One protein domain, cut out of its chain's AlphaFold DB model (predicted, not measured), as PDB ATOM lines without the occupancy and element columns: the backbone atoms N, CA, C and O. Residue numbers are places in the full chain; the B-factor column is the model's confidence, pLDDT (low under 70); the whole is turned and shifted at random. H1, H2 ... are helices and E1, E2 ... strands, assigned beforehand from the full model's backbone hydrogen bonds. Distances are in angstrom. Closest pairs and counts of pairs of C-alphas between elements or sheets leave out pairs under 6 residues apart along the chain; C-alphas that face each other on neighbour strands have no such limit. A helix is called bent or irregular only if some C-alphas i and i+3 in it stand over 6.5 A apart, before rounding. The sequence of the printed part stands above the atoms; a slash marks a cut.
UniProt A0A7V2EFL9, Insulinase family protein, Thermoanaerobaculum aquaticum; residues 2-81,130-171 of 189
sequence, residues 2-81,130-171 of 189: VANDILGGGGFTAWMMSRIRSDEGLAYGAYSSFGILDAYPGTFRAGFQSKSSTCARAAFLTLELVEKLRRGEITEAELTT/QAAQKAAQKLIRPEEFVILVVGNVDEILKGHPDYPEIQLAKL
ATOM      1  N   VAL A   2      68.580  19.272-147.564       95.12
ATOM      2  CA  VAL A   2      69.058  17.869-147.417       95.12
ATOM      3  C   VAL A   2      68.180  17.022-146.480       95.12
ATOM      4  O   VAL A   2      67.683  15.980-146.876       95.12
ATOM      5  N   ALA A   3      67.871  17.513-145.275       95.88
ATOM      6  CA  ALA A   3      66.978  16.798-144.350       95.88
ATOM      7  C   ALA A   3      65.571  16.528-144.937       95.88
ATOM      8  O   ALA A   3      64.974  15.487-144.685       95.88
ATOM      9  N   ASN A   4      65.045  17.452-145.753       96.31
ATOM     10  CA  ASN A   4      63.750  17.274-146.416       96.31
ATOM     11  C   ASN A   4      63.815  16.250-147.545       96.31
ATOM     12  O   ASN A   4      62.852  15.527-147.762       96.31
ATOM     13  N   ASP A   5      64.921  16.218-148.280       97.00
ATOM     14  CA  ASP A   5      65.147  15.258-149.355       97.00
ATOM     15  C   ASP A   5      65.085  13.819-148.820       97.00
ATOM     16  O   ASP A   5      64.337  13.006-149.356       97.00
ATOM     17  N   ILE A   6      65.718  13.564-147.672       98.12
ATOM     18  CA  ILE A   6      65.649  12.278-146.960       98.12
ATOM     19  C   ILE A   6      64.220  11.962-146.494       98.12
ATOM     20  O   ILE A   6      63.755  10.836-146.651       98.12
ATOM     21  N   LEU A   7      63.497  12.944-145.946       98.12
ATOM     22  CA  LEU A   7      62.135  12.733-145.449       98.12
ATOM     23  C   LEU A   7      61.136  12.418-146.571       98.12
ATOM     24  O   LEU A   7      60.472  11.386-146.532       98.12
ATOM     25  N   GLY A   8      61.013  13.304-147.558       97.38
ATOM     26  CA  GLY A   8      59.960  13.228-148.576       97.38
ATOM     27  C   GLY A   8      60.243  13.996-149.870       97.38
ATOM     28  O   GLY A   8      59.370  14.051-150.732       97.38
ATOM     29  N   GLY A   9      61.421  14.610-150.017       95.38
ATOM     30  CA  GLY A   9      61.799  15.400-151.194       95.38
ATOM     31  C   GLY A   9      62.590  14.632-152.260       95.38
ATOM     32  O   GLY A   9      62.536  15.008-153.426       95.38
ATOM     33  N   GLY A  10      63.268  13.544-151.887       93.06
ATOM     34  CA  GLY A  10      64.181  12.778-152.751       93.06
ATOM     35  C   GLY A  10      63.500  11.804-153.710       93.06
ATOM     36  O   GLY A  10      64.149  10.960-154.326       93.06
ATOM     37  N   GLY A  11      62.175  11.880-153.846       92.00
ATOM     38  CA  GLY A  11      61.413  10.927-154.644       92.00
ATOM     39  C   GLY A  11      61.489   9.523-154.042       92.00
ATOM     40  O   GLY A  11      61.197   9.336-152.867       92.00
ATOM     41  N   PHE A  12      61.854   8.522-154.842       90.94
ATOM     42  CA  PHE A  12      61.781   7.110-154.448       90.94
ATOM     43  C   PHE A  12      62.754   6.693-153.337       90.94
ATOM     44  O   PHE A  12      62.514   5.675-152.698       90.94
ATOM     45  N   THR A  13      63.825   7.452-153.098       94.25
ATOM     46  CA  THR A  13      64.768   7.192-151.996       94.25
ATOM     47  C   THR A  13      64.312   7.794-150.667       94.25
ATOM     48  O   THR A  13      64.911   7.504-149.634       94.25
ATOM     49  N   ALA A  14      63.268   8.629-150.667       97.88
ATOM     50  CA  ALA A  14      62.790   9.303-149.470       97.88
ATOM     51  C   ALA A  14      61.994   8.364-148.550       97.88
ATOM     52  O   ALA A  14      61.240   7.500-149.012       97.88
ATOM     53  N   TRP A  15      62.087   8.583-147.238       98.50
ATOM     54  CA  TRP A  15      61.421   7.764-146.223       98.50
ATOM     55  C   TRP A  15      59.910   7.688-146.401       98.50
ATOM     56  O   TRP A  15      59.346   6.604-146.291       98.50
ATOM     57  N   MET A  16      59.247   8.805-146.705       98.44
ATOM     58  CA  MET A  16      57.799   8.820-146.925       98.44
ATOM     59  C   MET A  16      57.404   7.942-148.117       98.44
ATOM     60  O   MET A  16      56.440   7.184-148.020       98.44
ATOM     61  N   MET A  17      58.165   7.988-149.214       98.06
ATOM     62  CA  MET A  17      57.916   7.140-150.382       98.06
ATOM     63  C   MET A  17      58.186   5.665-150.080       98.06
ATOM     64  O   MET A  17      57.363   4.829-150.436       98.06
ATOM     65  N   SER A  18      59.277   5.333-149.386       97.75
ATOM     66  CA  SER A  18      59.540   3.942-148.988       97.75
ATOM     67  C   SER A  18      58.446   3.429-148.053       97.75
ATOM     68  O   SER A  18      57.783   2.443-148.345       97.75
ATOM     69  N   ARG A  19      58.180   4.141-146.958       98.12
ATOM     70  CA  ARG A  19      57.334   3.633-145.879       98.12
ATOM     71  C   ARG A  19      55.850   3.637-146.229       98.12
ATOM     72  O   ARG A  19      55.167   2.641-146.026       98.12
ATOM     73  N   ILE A  20      55.328   4.757-146.732       97.81
ATOM     74  CA  ILE A  20      53.879   4.935-146.922       97.81
ATOM     75  C   ILE A  20      53.421   4.291-148.231       97.81
ATOM     76  O   ILE A  20      52.349   3.685-148.276       97.81
ATOM     77  N   ARG A  21      54.215   4.420-149.302       96.94
ATOM     78  CA  ARG A  21      53.882   3.836-150.604       96.94
ATOM     79  C   ARG A  21      54.402   2.407-150.740       96.94
ATOM     80  O   ARG A  21      53.603   1.542-151.075       96.94
ATOM     81  N   SER A  22      55.701   2.161-150.571       96.50
ATOM     82  CA  SER A  22      56.275   0.847-150.909       96.50
ATOM     83  C   SER A  22      55.972  -0.220-149.856       96.50
ATOM     84  O   SER A  22      55.478  -1.283-150.217       96.50
ATOM     85  N   ASP A  23      56.223   0.065-148.576       96.94
ATOM     86  CA  ASP A  23      56.085  -0.931-147.506       96.94
ATOM     87  C   ASP A  23      54.616  -1.165-147.130       96.94
ATOM     88  O   ASP A  23      54.181  -2.304-146.991       96.94
ATOM     89  N   GLU A  24      53.843  -0.086-146.953       95.94
ATOM     90  CA  GLU A  24      52.465  -0.170-146.441       95.94
ATOM     91  C   GLU A  24      51.397  -0.061-147.547       95.94
ATOM     92  O   GLU A  24      50.222  -0.323-147.297       95.94
ATOM     93  N   GLY A  25      51.757   0.332-148.778       96.31
ATOM     94  CA  GLY A  25      50.814   0.381-149.907       96.31
ATOM     95  C   GLY A  25      49.649   1.367-149.741       96.31
ATOM     96  O   GLY A  25      48.609   1.212-150.384       96.31
ATOM     97  N   LEU A  26      49.781   2.371-148.867       96.25
ATOM     98  CA  LEU A  26      48.660   3.223-148.446       96.25
ATOM     99  C   LEU A  26      48.365   4.363-149.419       96.25
ATOM    100  O   LEU A  26      47.235   4.851-149.464       96.25
ATOM    101  N   ALA A  27      49.373   4.800-150.172       96.44
ATOM    102  CA  ALA A  27      49.288   5.922-151.096       96.44
ATOM    103  C   ALA A  27      50.076   5.641-152.377       96.44
ATOM    104  O   ALA A  27      51.079   4.934-152.353       96.44
ATOM    105  N   TYR A  28      49.670   6.259-153.489       94.56
ATOM    106  CA  TYR A  28      50.463   6.226-154.726       94.56
ATOM    107  C   TYR A  28      51.787   6.994-154.581       94.56
ATOM    108  O   TYR A  28      52.802   6.623-155.167       94.56
ATOM    109  N   GLY A  29      51.783   8.055-153.772       95.25
ATOM    110  CA  GLY A  29      52.967   8.825-153.426       95.25
ATOM    111  C   GLY A  29      52.757   9.632-152.149       95.25
ATOM    112  O   GLY A  29      51.628   9.991-151.804       95.25
ATOM    113  N   ALA A  30      53.857   9.892-151.456       97.88
ATOM    114  CA  ALA A  30      53.901  10.643-150.215       97.88
ATOM    115  C   ALA A  30      55.173  11.496-150.208       97.88
ATOM    116  O   ALA A  30      56.270  10.972-150.388       97.88
ATOM    117  N   TYR A  31      55.021  12.805-150.034       97.62
ATOM    118  CA  TYR A  31      56.096  13.767-150.269       97.62
ATOM    119  C   TYR A  31      56.144  14.831-149.184       97.62
ATOM    120  O   TYR A  31      55.141  15.115-148.523       97.62
ATOM    121  N   SER A  32      57.297  15.483-149.065       96.94
ATOM    122  CA  SER A  32      57.462  16.677-148.248       96.94
ATOM    123  C   SER A  32      58.239  17.755-148.989       96.94
ATOM    124  O   SER A  32      59.139  17.495-149.792       96.94
ATOM    125  N   SER A  33      57.897  19.000-148.698       93.12
ATOM    126  CA  SER A  33      58.553  20.166-149.265       93.12
ATOM    127  C   SER A  33      58.755  21.231-148.202       93.12
ATOM    128  O   SER A  33      57.918  21.449-147.324       93.12
ATOM    129  N   PHE A  34      59.881  21.920-148.321       87.19
ATOM    130  CA  PHE A  34      60.095  23.199-147.672       87.19
ATOM    131  C   PHE A  34      59.910  24.288-148.711       87.19
ATOM    132  O   PHE A  34      60.705  24.396-149.645       87.19
ATOM    133  N   GLY A  35      58.869  25.098-148.535       77.75
ATOM    134  CA  GLY A  35      58.758  26.356-149.248       77.75
ATOM    135  C   GLY A  35      59.845  27.284-148.735       77.75
ATOM    136  O   GLY A  35      59.745  27.773-147.617       77.75
ATOM    137  N   ILE A  36      60.889  27.503-149.524       64.56
ATOM    138  CA  ILE A  36      61.817  28.611-149.311       64.56
ATOM    139  C   ILE A  36      61.229  29.760-150.121       64.56
ATOM    140  O   ILE A  36      61.458  29.861-151.323       64.56
ATOM    141  N   LEU A  37      60.347  30.529-149.489       59.31
ATOM    142  CA  LEU A  37      59.872  31.783-150.050       59.31
ATOM    143  C   LEU A  37      60.701  32.880-149.397       59.31
ATOM    144  O   LEU A  37      60.744  32.979-148.178       59.31
ATOM    145  N   ASP A  38      61.390  33.672-150.206       61.97
ATOM    146  CA  ASP A  38      62.274  34.723-149.693       61.97
ATOM    147  C   ASP A  38      61.478  36.000-149.322       61.97
ATOM    148  O   ASP A  38      61.944  36.821-148.539       61.97
ATOM    149  N   ALA A  39      60.224  36.126-149.789       64.56
ATOM    150  CA  ALA A  39      59.323  37.248-149.480       64.56
ATOM    151  C   ALA A  39      58.415  37.036-148.245       64.56
ATOM    152  O   ALA A  39      57.876  38.002-147.711       64.56
ATOM    153  N   TYR A  40      58.222  35.790-147.792       68.50
ATOM    154  CA  TYR A  40      57.349  35.440-146.660       68.50
ATOM    155  C   TYR A  40      57.930  34.255-145.892       68.50
ATOM    156  O   TYR A  40      58.591  33.425-146.510       68.50
ATOM    157  N   PRO A  41      57.644  34.097-144.585       73.75
ATOM    158  CA  PRO A  41      58.054  32.911-143.847       73.75
ATOM    159  C   PRO A  41      57.686  31.626-144.599       73.75
ATOM    160  O   PRO A  41      56.525  31.381-144.930       73.75
ATOM    161  N   GLY A  42      58.706  30.824-144.896       79.75
ATOM    162  CA  GLY A  42      58.547  29.562-145.597       79.75
ATOM    163  C   GLY A  42      57.652  28.582-144.840       79.75
ATOM    164  O   GLY A  42      57.673  28.534-143.612       79.75
ATOM    165  N   THR A  43      56.888  27.762-145.565       88.31
ATOM    166  CA  THR A  43      56.075  26.696-144.956       88.31
ATOM    167  C   THR A  43      56.696  25.331-145.206       88.31
ATOM    168  O   THR A  43      57.017  25.003-146.350       88.31
ATOM    169  N   PHE A  44      56.782  24.503-144.166       93.06
ATOM    170  CA  PHE A  44      56.955  23.065-144.329       93.06
ATOM    171  C   PHE A  44      55.601  22.413-144.622       93.06
ATOM    172  O   PHE A  44      54.605  22.730-143.971       93.06
ATOM    173  N   ARG A  45      55.556  21.509-145.601       94.75
ATOM    174  CA  ARG A  45      54.363  20.718-145.919       94.75
ATOM    175  C   ARG A  45      54.760  19.278-146.193       94.75
ATOM    176  O   ARG A  45      55.697  19.038-146.949       94.75
ATOM    177  N   ALA A  46      53.999  18.344-145.641       97.06
ATOM    178  CA  ALA A  46      54.046  16.928-145.975       97.06
ATOM    179  C   ALA A  46      52.642  16.481-146.392       97.06
ATOM    180  O   ALA A  46      51.653  16.973-145.847       97.06
ATOM    181  N   GLY A  47      52.537  15.595-147.377       96.75
ATOM    182  CA  GLY A  47      51.239  15.198-147.909       96.75
ATOM    183  C   GLY A  47      51.269  13.911-148.715       96.75
ATOM    184  O   GLY A  47      52.299  13.504-149.251       96.75
ATOM    185  N   PHE A  48      50.105  13.279-148.788       97.50
ATOM    186  CA  PHE A  48      49.845  12.033-149.500       97.50
ATOM    187  C   PHE A  48      48.358  11.967-149.872       97.50
ATOM    188  O   PHE A  48      47.550  12.774-149.409       97.50
ATOM    189  N   GLN A  49      47.993  10.988-150.697       96.81
ATOM    190  CA  GLN A  49      46.603  10.655-151.011       96.81
ATOM    191  C   GLN A  49      46.399   9.155-150.798       96.81
ATOM    192  O   GLN A  49      47.077   8.347-151.431       96.81
ATOM    193  N   SER A  50      45.483   8.792-149.901       96.06
ATOM    194  CA  SER A  50      45.176   7.408-149.528       96.06
ATOM    195  C   SER A  50      43.678   7.125-149.639       96.06
ATOM    196  O   SER A  50      42.877   8.024-149.895       96.06
ATOM    197  N   LYS A  51      43.277   5.876-149.380       96.31
ATOM    198  CA  LYS A  51      41.864   5.552-149.122       96.31
ATOM    199  C   LYS A  51      41.394   6.265-147.847       96.31
ATOM    200  O   LYS A  51      42.190   6.458-146.925       96.31
ATOM    201  N   SER A  52      40.105   6.600-147.774       96.38
ATOM    202  CA  SER A  52      39.488   7.242-146.603       96.38
ATOM    203  C   SER A  52      39.758   6.457-145.315       96.38
ATOM    204  O   SER A  52      40.262   7.018-144.348       96.38
ATOM    205  N   SER A  53      39.526   5.140-145.338       94.88
ATOM    206  CA  SER A  53      39.727   4.250-144.186       94.88
ATOM    207  C   SER A  53      41.180   4.156-143.714       94.88
ATOM    208  O   SER A  53      41.432   3.889-142.545       94.88
ATOM    209  N   THR A  54      42.160   4.400-144.587       95.56
ATOM    210  CA  THR A  54      43.588   4.275-144.249       95.56
ATOM    211  C   THR A  54      44.291   5.620-144.051       95.56
ATOM    212  O   THR A  54      45.484   5.662-143.747       95.56
ATOM    213  N   CYS A  55      43.554   6.730-144.165       95.69
ATOM    214  CA  CYS A  55      44.093   8.086-144.068       95.69
ATOM    215  C   CYS A  55      44.754   8.369-142.716       95.69
ATOM    216  O   CYS A  55      45.869   8.892-142.673       95.69
ATOM    217  N   ALA A  56      44.119   7.952-141.616       95.31
ATOM    218  CA  ALA A  56      44.691   8.112-140.283       95.31
ATOM    219  C   ALA A  56      46.044   7.385-140.165       95.31
ATOM    220  O   ALA A  56      47.020   7.985-139.724       95.31
ATOM    221  N   ARG A  57      46.150   6.136-140.646       95.69
ATOM    222  CA  ARG A  57      47.402   5.357-140.629       95.69
ATOM    223  C   ARG A  57      48.543   6.076-141.345       95.69
ATOM    224  O   ARG A  57      49.619   6.228-140.771       95.69
ATOM    225  N   ALA A  58      48.304   6.559-142.560       96.81
ATOM    226  CA  ALA A  58      49.320   7.280-143.323       96.81
ATOM    227  C   ALA A  58      49.717   8.624-142.669       96.81
ATOM    228  O   ALA A  58      50.888   9.011-142.716       96.81
ATOM    229  N   ALA A  59      48.781   9.306-141.993       96.75
ATOM    230  CA  ALA A  59      49.073  10.526-141.237       96.75
ATOM    231  C   ALA A  59      49.987  10.248-140.033       96.75
ATOM    232  O   ALA A  59      50.989  10.940-139.854       96.75
ATOM    233  N   PHE A  60      49.702   9.196-139.261       96.75
ATOM    234  CA  PHE A  60      50.554   8.777-138.144       96.75
ATOM    235  C   PHE A  60      51.962   8.383-138.601       96.75
ATOM    236  O   PHE A  60      52.933   8.856-138.018       96.75
ATOM    237  N   LEU A  61      52.086   7.606-139.684       97.50
ATOM    238  CA  LEU A  61      53.392   7.269-140.267       97.50
ATOM    239  C   LEU A  61      54.166   8.521-140.701       97.50
ATOM    240  O   LEU A  61      55.374   8.604-140.505       97.50
ATOM    241  N   THR A  62      53.481   9.522-141.260       98.00
ATOM    242  CA  THR A  62      54.120  10.792-141.633       98.00
ATOM    243  C   THR A  62      54.707  11.497-140.407       98.00
ATOM    244  O   THR A  62      55.857  11.933-140.447       98.00
ATOM    245  N   LEU A  63      53.953  11.583-139.307       97.56
ATOM    246  CA  LEU A  63      54.423  12.195-138.059       97.56
ATOM    247  C   LEU A  63      55.565  11.396-137.417       97.56
ATOM    248  O   LEU A  63      56.536  11.987-136.950       97.56
ATOM    249  N   GLU A  64      55.498  10.065-137.455       97.88
ATOM    250  CA  GLU A  64      56.564   9.185-136.971       97.88
ATOM    251  C   GLU A  64      57.884   9.435-137.714       97.88
ATOM    252  O   GLU A  64      58.932   9.583-137.087       97.88
ATOM    253  N   LEU A  65      57.834   9.547-139.046       98.44
ATOM    254  CA  LEU A  65      59.010   9.838-139.870       98.44
ATOM    255  C   LEU A  65      59.560  11.248-139.633       98.44
ATOM    256  O   LEU A  65      60.777  11.449-139.651       98.44
ATOM    257  N   VAL A  66      58.686  12.226-139.387       98.06
ATOM    258  CA  VAL A  66      59.101  13.579-138.998       98.06
ATOM    259  C   VAL A  66      59.833  13.557-137.655       98.06
ATOM    260  O   VAL A  66      60.898  14.163-137.527       98.06
ATOM    261  N   GLU A  67      59.317  12.829-136.666       98.12
ATOM    262  CA  GLU A  67      59.984  12.680-135.373       98.12
ATOM    263  C   GLU A  67      61.299  11.904-135.489       98.12
ATOM    264  O   GLU A  67      62.310  12.318-134.921       98.12
ATOM    265  N   LYS A  68      61.340  10.839-136.298       98.25
ATOM    266  CA  LYS A  68      62.576  10.119-136.636       98.25
ATOM    267  C   LYS A  68      63.648  11.073-137.177       98.25
ATOM    268  O   LYS A  68      64.798  11.038-136.734       98.25
ATOM    269  N   LEU A  69      63.267  11.979-138.083       98.06
ATOM    270  CA  LEU A  69      64.170  12.995-138.628       98.06
ATOM    271  C   LEU A  69      64.654  13.964-137.537       98.06
ATOM    272  O   LEU A  69      65.848  14.257-137.455       98.06
ATOM    273  N   ARG A  70      63.751  14.441-136.670       97.56
ATOM    274  CA  ARG A  70      64.087  15.337-135.545       97.56
ATOM    275  C   ARG A  70      64.993  14.672-134.503       97.56
ATOM    276  O   ARG A  70      65.806  15.359-133.877       97.56
ATOM    277  N   ARG A  71      64.905  13.350-134.330       98.00
ATOM    278  CA  ARG A  71      65.807  12.562-133.473       98.00
ATOM    279  C   ARG A  71      67.180  12.309-134.096       98.00
ATOM    280  O   ARG A  71      68.078  11.875-133.387       98.00
ATOM    281  N   GLY A  72      67.378  12.663-135.368       95.56
ATOM    282  CA  GLY A  72      68.668  12.524-136.041       95.56
ATOM    283  C   GLY A  72      68.997  11.083-136.423       95.56
ATOM    284  O   GLY A  72      70.164  10.764-136.611       95.56
ATOM    285  N   GLU A  73      67.989  10.219-136.568       97.69
ATOM    286  CA  GLU A  73      68.147   8.817-136.991       97.69
ATOM    287  C   GLU A  73      68.398   8.695-138.510       97.69
ATOM    288  O   GLU A  73      67.826   7.844-139.193       97.69
ATOM    289  N   ILE A  74      69.218   9.597-139.048       97.69
ATOM    290  CA  ILE A  74      69.689   9.590-140.431       97.69
ATOM    291  C   ILE A  74      70.956   8.742-140.475       97.69
ATOM    292  O   ILE A  74      71.907   8.995-139.736       97.69
ATOM    293  N   THR A  75      70.992   7.758-141.364       97.88
ATOM    294  CA  THR A  75      72.205   6.979-141.619       97.88
ATOM    295  C   THR A  75      73.161   7.735-142.543       97.88
ATOM    296  O   THR A  75      72.749   8.521-143.400       97.88
ATOM    297  N   GLU A  76      74.458   7.443-142.443       97.06
ATOM    298  CA  GLU A  76      75.467   8.016-143.347       97.06
ATOM    299  C   GLU A  76      75.198   7.688-144.825       97.06
ATOM    300  O   GLU A  76      75.473   8.500-145.711       97.06
ATOM    301  N   ALA A  77      74.608   6.521-145.106       97.69
ATOM    302  CA  ALA A  77      74.234   6.120-146.459       97.69
ATOM    303  C   ALA A  77      73.091   6.983-147.025       97.69
ATOM    304  O   ALA A  77      73.165   7.430-148.173       97.69
ATOM    305  N   GLU A  78      72.059   7.265-146.222       98.00
ATOM    306  CA  GLU A  78      70.947   8.151-146.603       98.00
ATOM    307  C   GLU A  78      71.432   9.588-146.811       98.00
ATOM    308  O   GLU A  78      71.095  10.224-147.812       98.00
ATOM    309  N   LEU A  79      72.285  10.082-145.907       98.06
ATOM    310  CA  LEU A  79      72.878  11.411-146.023       98.06
ATOM    311  C   LEU A  79      73.742  11.534-147.284       98.06
ATOM    312  O   LEU A  79      73.613  12.506-148.030       98.06
ATOM    313  N   THR A  80      74.597  10.544-147.544       97.75
ATOM    314  CA  THR A  80      75.448  10.503-148.742       97.75
ATOM    315  C   THR A  80      74.606  10.474-150.011       97.75
ATOM    316  O   THR A  80      74.848  11.265-150.923       97.75
ATOM    317  N   THR A  81      73.573   9.629-150.052       97.62
ATOM    318  CA  THR A  81      72.650   9.534-151.193       97.62
ATOM    319  C   THR A  81      71.979  10.878-151.476       97.62
ATOM    320  O   THR A  81      71.981  11.343-152.616       97.62
ATOM    321  N   GLN A 130      74.322  15.942-137.811       97.38
ATOM    322  CA  GLN A 130      74.025  16.863-136.718       97.38
ATOM    323  C   GLN A 130      73.413  18.177-137.230       97.38
ATOM    324  O   GLN A 130      72.463  18.693-136.640       97.38
ATOM    325  N   ALA A 131      73.923  18.728-138.330       96.88
ATOM    326  CA  ALA A 131      73.393  19.917-138.981       96.88
ATOM    327  C   ALA A 131      71.990  19.657-139.541       96.88
ATOM    328  O   ALA A 131      71.094  20.489-139.361       96.88
ATOM    329  N   ALA A 132      71.773  18.494-140.165       95.94
ATOM    330  CA  ALA A 132      70.459  18.081-140.650       95.94
ATOM    331  C   ALA A 132      69.442  17.956-139.501       95.94
ATOM    332  O   ALA A 132      68.344  18.510-139.592       95.94
ATOM    333  N   GLN A 133      69.833  17.317-138.394       96.88
ATOM    334  CA  GLN A 133      69.018  17.180-137.188       96.88
ATOM    335  C   GLN A 133      68.688  18.544-136.571       96.88
ATOM    336  O   GLN A 133      67.520  18.844-136.333       96.88
ATOM    337  N   LYS A 134      69.694  19.401-136.350       97.12
ATOM    338  CA  LYS A 134      69.503  20.752-135.792       97.12
ATOM    339  C   LYS A 134      68.547  21.579-136.650       97.12
ATOM    340  O   LYS A 134      67.679  22.271-136.119       97.12
ATOM    341  N   ALA A 135      68.674  21.497-137.975       94.56
ATOM    342  CA  ALA A 135      67.762  22.167-138.896       94.56
ATOM    343  C   ALA A 135      66.331  21.613-138.790       94.56
ATOM    344  O   ALA A 135      65.388  22.400-138.716       94.56
ATOM    345  N   ALA A 136      66.159  20.288-138.733       95.38
ATOM    346  CA  ALA A 136      64.852  19.656-138.562       95.38
ATOM    347  C   ALA A 136      64.195  20.053-137.229       95.38
ATOM    348  O   ALA A 136      63.033  20.449-137.213       95.38
ATOM    349  N   GLN A 137      64.952  20.040-136.130       96.12
ATOM    350  CA  GLN A 137      64.473  20.444-134.807       96.12
ATOM    351  C   GLN A 137      64.028  21.909-134.764       96.12
ATOM    352  O   GLN A 137      63.004  22.235-134.161       96.12
ATOM    353  N   LYS A 138      64.787  22.792-135.424       94.12
ATOM    354  CA  LYS A 138      64.505  24.230-135.466       94.12
ATOM    355  C   LYS A 138      63.300  24.577-136.343       94.12
ATOM    356  O   LYS A 138      62.563  25.498-136.004       94.12
ATOM    357  N   LEU A 139      63.150  23.911-137.489       92.19
ATOM    358  CA  LEU A 139      62.246  24.356-138.557       92.19
ATOM    359  C   LEU A 139      60.975  23.514-138.709       92.19
ATOM    360  O   LEU A 139      59.995  24.014-139.252       92.19
ATOM    361  N   ILE A 140      60.974  22.252-138.277       93.75
ATOM    362  CA  ILE A 140      59.823  21.349-138.412       93.75
ATOM    363  C   ILE A 140      59.254  21.110-137.025       93.75
ATOM    364  O   ILE A 140      59.790  20.260-136.339       93.75
ATOM    365  N   ARG A 141      58.211  21.823-136.603       93.62
ATOM    366  CA  ARG A 141      57.603  21.699-135.264       93.62
ATOM    367  C   ARG A 141      56.283  20.924-135.334       93.62
ATOM    368  O   ARG A 141      55.276  21.540-135.682       93.62
ATOM    369  N   PRO A 142      56.262  19.598-135.090       93.81
ATOM    370  CA  PRO A 142      55.059  18.780-135.271       93.81
ATOM    371  C   PRO A 142      53.922  19.195-134.340       93.81
ATOM    372  O   PRO A 142      52.756  19.070-134.698       93.81
ATOM    373  N   GLU A 143      54.260  19.766-133.187       93.19
ATOM    374  CA  GLU A 143      53.328  20.354-132.230       93.19
ATOM    375  C   GLU A 143      52.563  21.575-132.774       93.19
ATOM    376  O   GLU A 143      51.496  21.903-132.264       93.19
ATOM    377  N   GLU A 144      53.072  22.227-133.823       93.50
ATOM    378  CA  GLU A 144      52.430  23.367-134.493       93.50
ATOM    379  C   GLU A 144      51.779  22.981-135.832       93.50
ATOM    380  O   GLU A 144      51.354  23.848-136.602       93.50
ATOM    381  N   PHE A 145      51.717  21.688-136.166       95.06
ATOM    382  CA  PHE A 145      51.167  21.267-137.446       95.06
ATOM    383  C   PHE A 145      49.662  21.506-137.532       95.06
ATOM    384  O   PHE A 145      48.882  21.124-136.662       95.06
ATOM    385  N   VAL A 146      49.247  22.054-138.672       94.75
ATOM    386  CA  VAL A 146      47.849  22.070-139.097       94.75
ATOM    387  C   VAL A 146      47.631  20.894-140.039       94.75
ATOM    388  O   VAL A 146      48.200  20.848-141.131       94.75
ATOM    389  N   ILE A 147      46.796  19.942-139.622       95.25
ATOM    390  CA  ILE A 147      46.459  18.759-140.415       95.25
ATOM    391  C   ILE A 147      45.121  19.003-141.112       95.25
ATOM    392  O   ILE A 147      44.077  19.102-140.471       95.25
ATOM    393  N   LEU A 148      45.158  19.086-142.441       95.25
ATOM    394  CA  LEU A 148      43.970  19.177-143.284       95.25
ATOM    395  C   LEU A 148      43.701  17.819-143.928       95.25
ATOM    396  O   LEU A 148      44.551  17.288-144.640       95.25
ATOM    397  N   VAL A 149      42.497  17.291-143.718       94.94
ATOM    398  CA  VAL A 149      42.037  16.044-144.334       94.94
ATOM    399  C   VAL A 149      40.788  16.319-145.158       94.94
ATOM    400  O   VAL A 149      39.867  16.990-144.696       94.94
ATOM    401  N   VAL A 150      40.758  15.790-146.380       94.12
ATOM    402  CA  VAL A 150      39.637  15.932-147.315       94.12
ATOM    403  C   VAL A 150      39.262  14.545-147.830       94.12
ATOM    404  O   VAL A 150      40.122  13.823-148.329       94.12
ATOM    405  N   GLY A 151      37.990  14.167-147.703       93.62
ATOM    406  CA  GLY A 151      37.487  12.865-148.146       93.62
ATOM    407  C   GLY A 151      36.146  12.503-147.510       93.62
ATOM    408  O   GLY A 151      35.468  13.361-146.941       93.62
ATOM    409  N   ASN A 152      35.771  11.223-147.589       94.31
ATOM    410  CA  ASN A 152      34.592  10.705-146.897       94.31
ATOM    411  C   ASN A 152      34.856  10.685-145.382       94.31
ATOM    412  O   ASN A 152      35.532   9.792-144.871       94.31
ATOM    413  N   VAL A 153      34.335  11.696-144.681       91.12
ATOM    414  CA  VAL A 153      34.576  11.918-143.248       91.12
ATOM    415  C   VAL A 153      34.160  10.708-142.414       91.12
ATOM    416  O   VAL A 153      34.896  10.328-141.508       91.12
ATOM    417  N   ASP A 154      33.044  10.060-142.743       92.31
ATOM    418  CA  ASP A 154      32.536   8.934-141.956       92.31
ATOM    419  C   ASP A 154      33.458   7.711-142.065       92.31
ATOM    420  O   ASP A 154      33.694   7.017-141.079       92.31
ATOM    421  N   GLU A 155      34.035   7.455-143.242       94.81
ATOM    422  CA  GLU A 155      35.037   6.394-143.419       94.81
ATOM    423  C   GLU A 155      36.380   6.733-142.770       94.81
ATOM    424  O   GLU A 155      37.014   5.859-142.183       94.81
ATOM    425  N   ILE A 156      36.806   7.997-142.842       94.44
ATOM    426  CA  ILE A 156      38.036   8.462-142.187       94.44
ATOM    427  C   ILE A 156      37.934   8.293-140.668       94.44
ATOM    428  O   ILE A 156      38.883   7.835-140.034       94.44
ATOM    429  N   LEU A 157      36.785   8.648-140.086       91.69
ATOM    430  CA  LEU A 157      36.546   8.541-138.647       91.69
ATOM    431  C   LEU A 157      36.415   7.090-138.174       91.69
ATOM    432  O   LEU A 157      36.824   6.793-137.054       91.69
ATOM    433  N   LYS A 158      35.897   6.185-139.017       92.44
ATOM    434  CA  LYS A 158      35.911   4.737-138.739       92.44
ATOM    435  C   LYS A 158      37.333   4.179-138.645       92.44
ATOM    436  O   LYS A 158      37.563   3.266-137.859       92.44
ATOM    437  N   GLY A 159      38.271   4.738-139.410       90.38
ATOM    438  CA  GLY A 159      39.677   4.345-139.385       90.38
ATOM    439  C   GLY A 159      39.955   3.004-140.068       90.38
ATOM    440  O   GLY A 159      39.121   2.451-140.792       90.38
ATOM    441  N   HIS A 160      41.175   2.504-139.870       92.12
ATOM    442  CA  HIS A 160      41.652   1.296-140.533       92.12
ATOM    443  C   HIS A 160      41.135   0.052-139.793       92.12
ATOM    444  O   HIS A 160      41.378  -0.046-138.590       92.12
ATOM    445  N   PRO A 161      40.503  -0.929-140.469       87.06
ATOM    446  CA  PRO A 161      39.949  -2.115-139.805       87.06
ATOM    447  C   PRO A 161      40.981  -2.894-138.977       87.06
ATOM    448  O   PRO A 161      40.701  -3.270-137.843       87.06
ATOM    449  N   ASP A 162      42.185  -3.067-139.524       90.94
ATOM    450  CA  ASP A 162      43.269  -3.811-138.864       90.94
ATOM    451  C   ASP A 162      44.036  -3.012-137.789       90.94
ATOM    452  O   ASP A 162      44.819  -3.596-137.048       90.94
ATOM    453  N   TYR A 163      43.812  -1.694-137.688       90.62
ATOM    454  CA  TYR A 163      44.475  -0.808-136.716       90.62
ATOM    455  C   TYR A 163      43.444   0.090-136.006       90.62
ATOM    456  O   TYR A 163      43.453   1.316-136.186       90.62
ATOM    457  N   PRO A 164      42.514  -0.491-135.225       87.94
ATOM    458  CA  PRO A 164      41.405   0.244-134.605       87.94
ATOM    459  C   PRO A 164      41.863   1.305-133.591       87.94
ATOM    460  O   PRO A 164      41.127   2.242-133.269       87.94
ATOM    461  N   GLU A 165      43.086   1.182-133.077       90.88
ATOM    462  CA  GLU A 165      43.723   2.150-132.195       90.88
ATOM    463  C   GLU A 165      44.180   3.420-132.924       90.88
ATOM    464  O   GLU A 165      44.384   4.448-132.272       90.88
ATOM    465  N   ILE A 166      44.330   3.384-134.249       92.69
ATOM    466  CA  ILE A 166      44.785   4.518-135.048       92.69
ATOM    467  C   ILE A 166      43.574   5.308-135.531       92.69
ATOM    468  O   ILE A 166      42.930   4.982-136.525       92.69
ATOM    469  N   GLN A 167      43.285   6.396-134.821       92.00
ATOM    470  CA  GLN A 167      42.129   7.246-135.085       92.00
ATOM    471  C   GLN A 167      42.568   8.686-135.295       92.00
ATOM    472  O   GLN A 167      43.389   9.204-134.538       92.00
ATOM    473  N   LEU A 168      41.981   9.358-136.288       91.25
ATOM    474  CA  LEU A 168      42.338  10.738-136.622       91.25
ATOM    475  C   LEU A 168      42.120  11.701-135.441       91.25
ATOM    476  O   LEU A 168      42.915  12.612-135.241       91.25
ATOM    477  N   ALA A 169      41.112  11.439-134.602       90.12
ATOM    478  CA  ALA A 169      40.819  12.221-133.399       90.12
ATOM    479  C   ALA A 169      41.967  12.246-132.370       90.12
ATOM    480  O   ALA A 169      42.014  13.130-131.520       90.12
ATOM    481  N   LYS A 170      42.917  11.303-132.447       92.12
ATOM    482  CA  LYS A 170      44.113  11.290-131.591       92.12
ATOM    483  C   LYS A 170      45.194  12.277-132.041       92.12
ATOM    484  O   LYS A 170      46.139  12.496-131.292       92.12
ATOM    485  N   LEU A 171      45.075  12.866-133.235       90.50
ATOM    486  CA  LEU A 171      46.022  13.863-133.750       90.50
ATOM    487  C   LEU A 171      45.746  15.283-133.238       90.50
ATOM    488  O   LEU A 171      46.546  16.179-133.489       90.50
TER     489      LEU A 171
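This is residues 2 to 81 and 130 to 171 of the 189 residues of the protein "Insulinase family protein" of Thermoanaerobaculum aquaticum (UniProt A0A7V2EFL9). A long helix, H3, runs through the middle of the domain, with a two-stranded hairpin, E1 and E2, and two short helices, H1 and H2, packed along it. H5 packs on H1 and on the last residues of H3 at one end, with H4 beside H1; H6 packs on the first residues of H3 at the other end, with H7 near it, and the unnamed stretch 140 to 152 runs from H5 to H6. The 122 printed residues hold seven named helices and two strands, in the order H1 H2 E1 E2 H3 H4 H5 H6 H7; the sheet, E1 - E2, is antiparallel and the class is mostly helix. The whole is compact, with a radius of gyration of the C-alphas of 14.7 A and spans of 41 by 33 by 22 A.

H1, residues 2 to 9, begins at C-alpha 2 (69.058, 17.869, -147.417); it is irregular, but only just, with C-alphas 6 and 9 6.52 A apart. H2 is residues 15 to 23, 10.3 A long. E1, residues 27 to 34, is 20.7 A long, and E2, residues 44 to 50, 20.3 A. H3, residues 52 to 70, is 28.2 A long and begins at C-alpha 52 (39.488, 7.242, -146.603); it is irregular, with C-alphas 53 and 56 7.4 A apart. H4 is residues 76 to 81, H5 residues 130 to 139, 14.1 A long, and H6 residues 153 to 158. H7, residues 168 to 171, ends at C-alpha 171 (46.022, 13.863, -133.750).

H1 and H3 are the hubs, touching four helices each. They touch each other at a shallow tilt of 9 degrees, opposite ways, with Leu 7 and Leu 65 closest, their C-alphas 7.0 A apart. H2 touches H3 at a steep tilt of 40 degrees; the closest C-alphas, of Ile 20 and Ala 58, are 6.3 A apart. H1 and H2 touch only at the corner, by Leu 7 and Trp 15, C-alphas 5.1 A apart. E1 and E2 form a hairpin, their directions at 173 degrees; N 31 and O 47, 2.9 A, and N 33 and O 45, 2.8 A, are within hydrogen-bond range. The closest C-alphas of H1 and E1, of Gly 8 and Tyr 31, are 4.3 A apart; those of E2 and H3, of Ser 50 and Ala 58, 7.5 A. H5 touches H1 at a steep tilt of 62 degrees, with the closest C-alphas, of Ala 3 and Ala 132, 5.2 A apart. H5 touches H3 at residues 69 to 70 of H3 alone, with the closest C-alphas, of Arg 70 and Gln 137, 5.2 A apart. H4 only just touches H1, with 3 pairs of C-alphas within 8 A, the closest those of Ile 6 and Glu 78, 6.7 A. H6 touches H3, about perpendicular at 76 degrees, with residues 52 to 56 of H3 alone; the C-alphas of Ser 52 and Ile 156, the closest, are 4.8 A apart. H7 only just touches H6, with 3 pairs of C-alphas within 8 A, the closest those of Leu 157 and Leu 168, 6.5 A. Among the pairs that are apart are H4 and H6. Each O i to N i+4 pair is within hydrogen-bond range in H1, H4, H5 and H6, while H2 has 4 of 5 and H3 13 of 15; H7 is too short for such a pair.

The two C-alphas farthest apart, of Ala 39 and Asp 162, are 45.3 A apart. Residues 82 to 129 are not printed, and C-alphas 81 and 130 stand 16.3 A apart across this cut. The link H5 to H6 is long, 13 residues. The mean pLDDT of the printed part is 93.5; residues 36 to 40 are under 70.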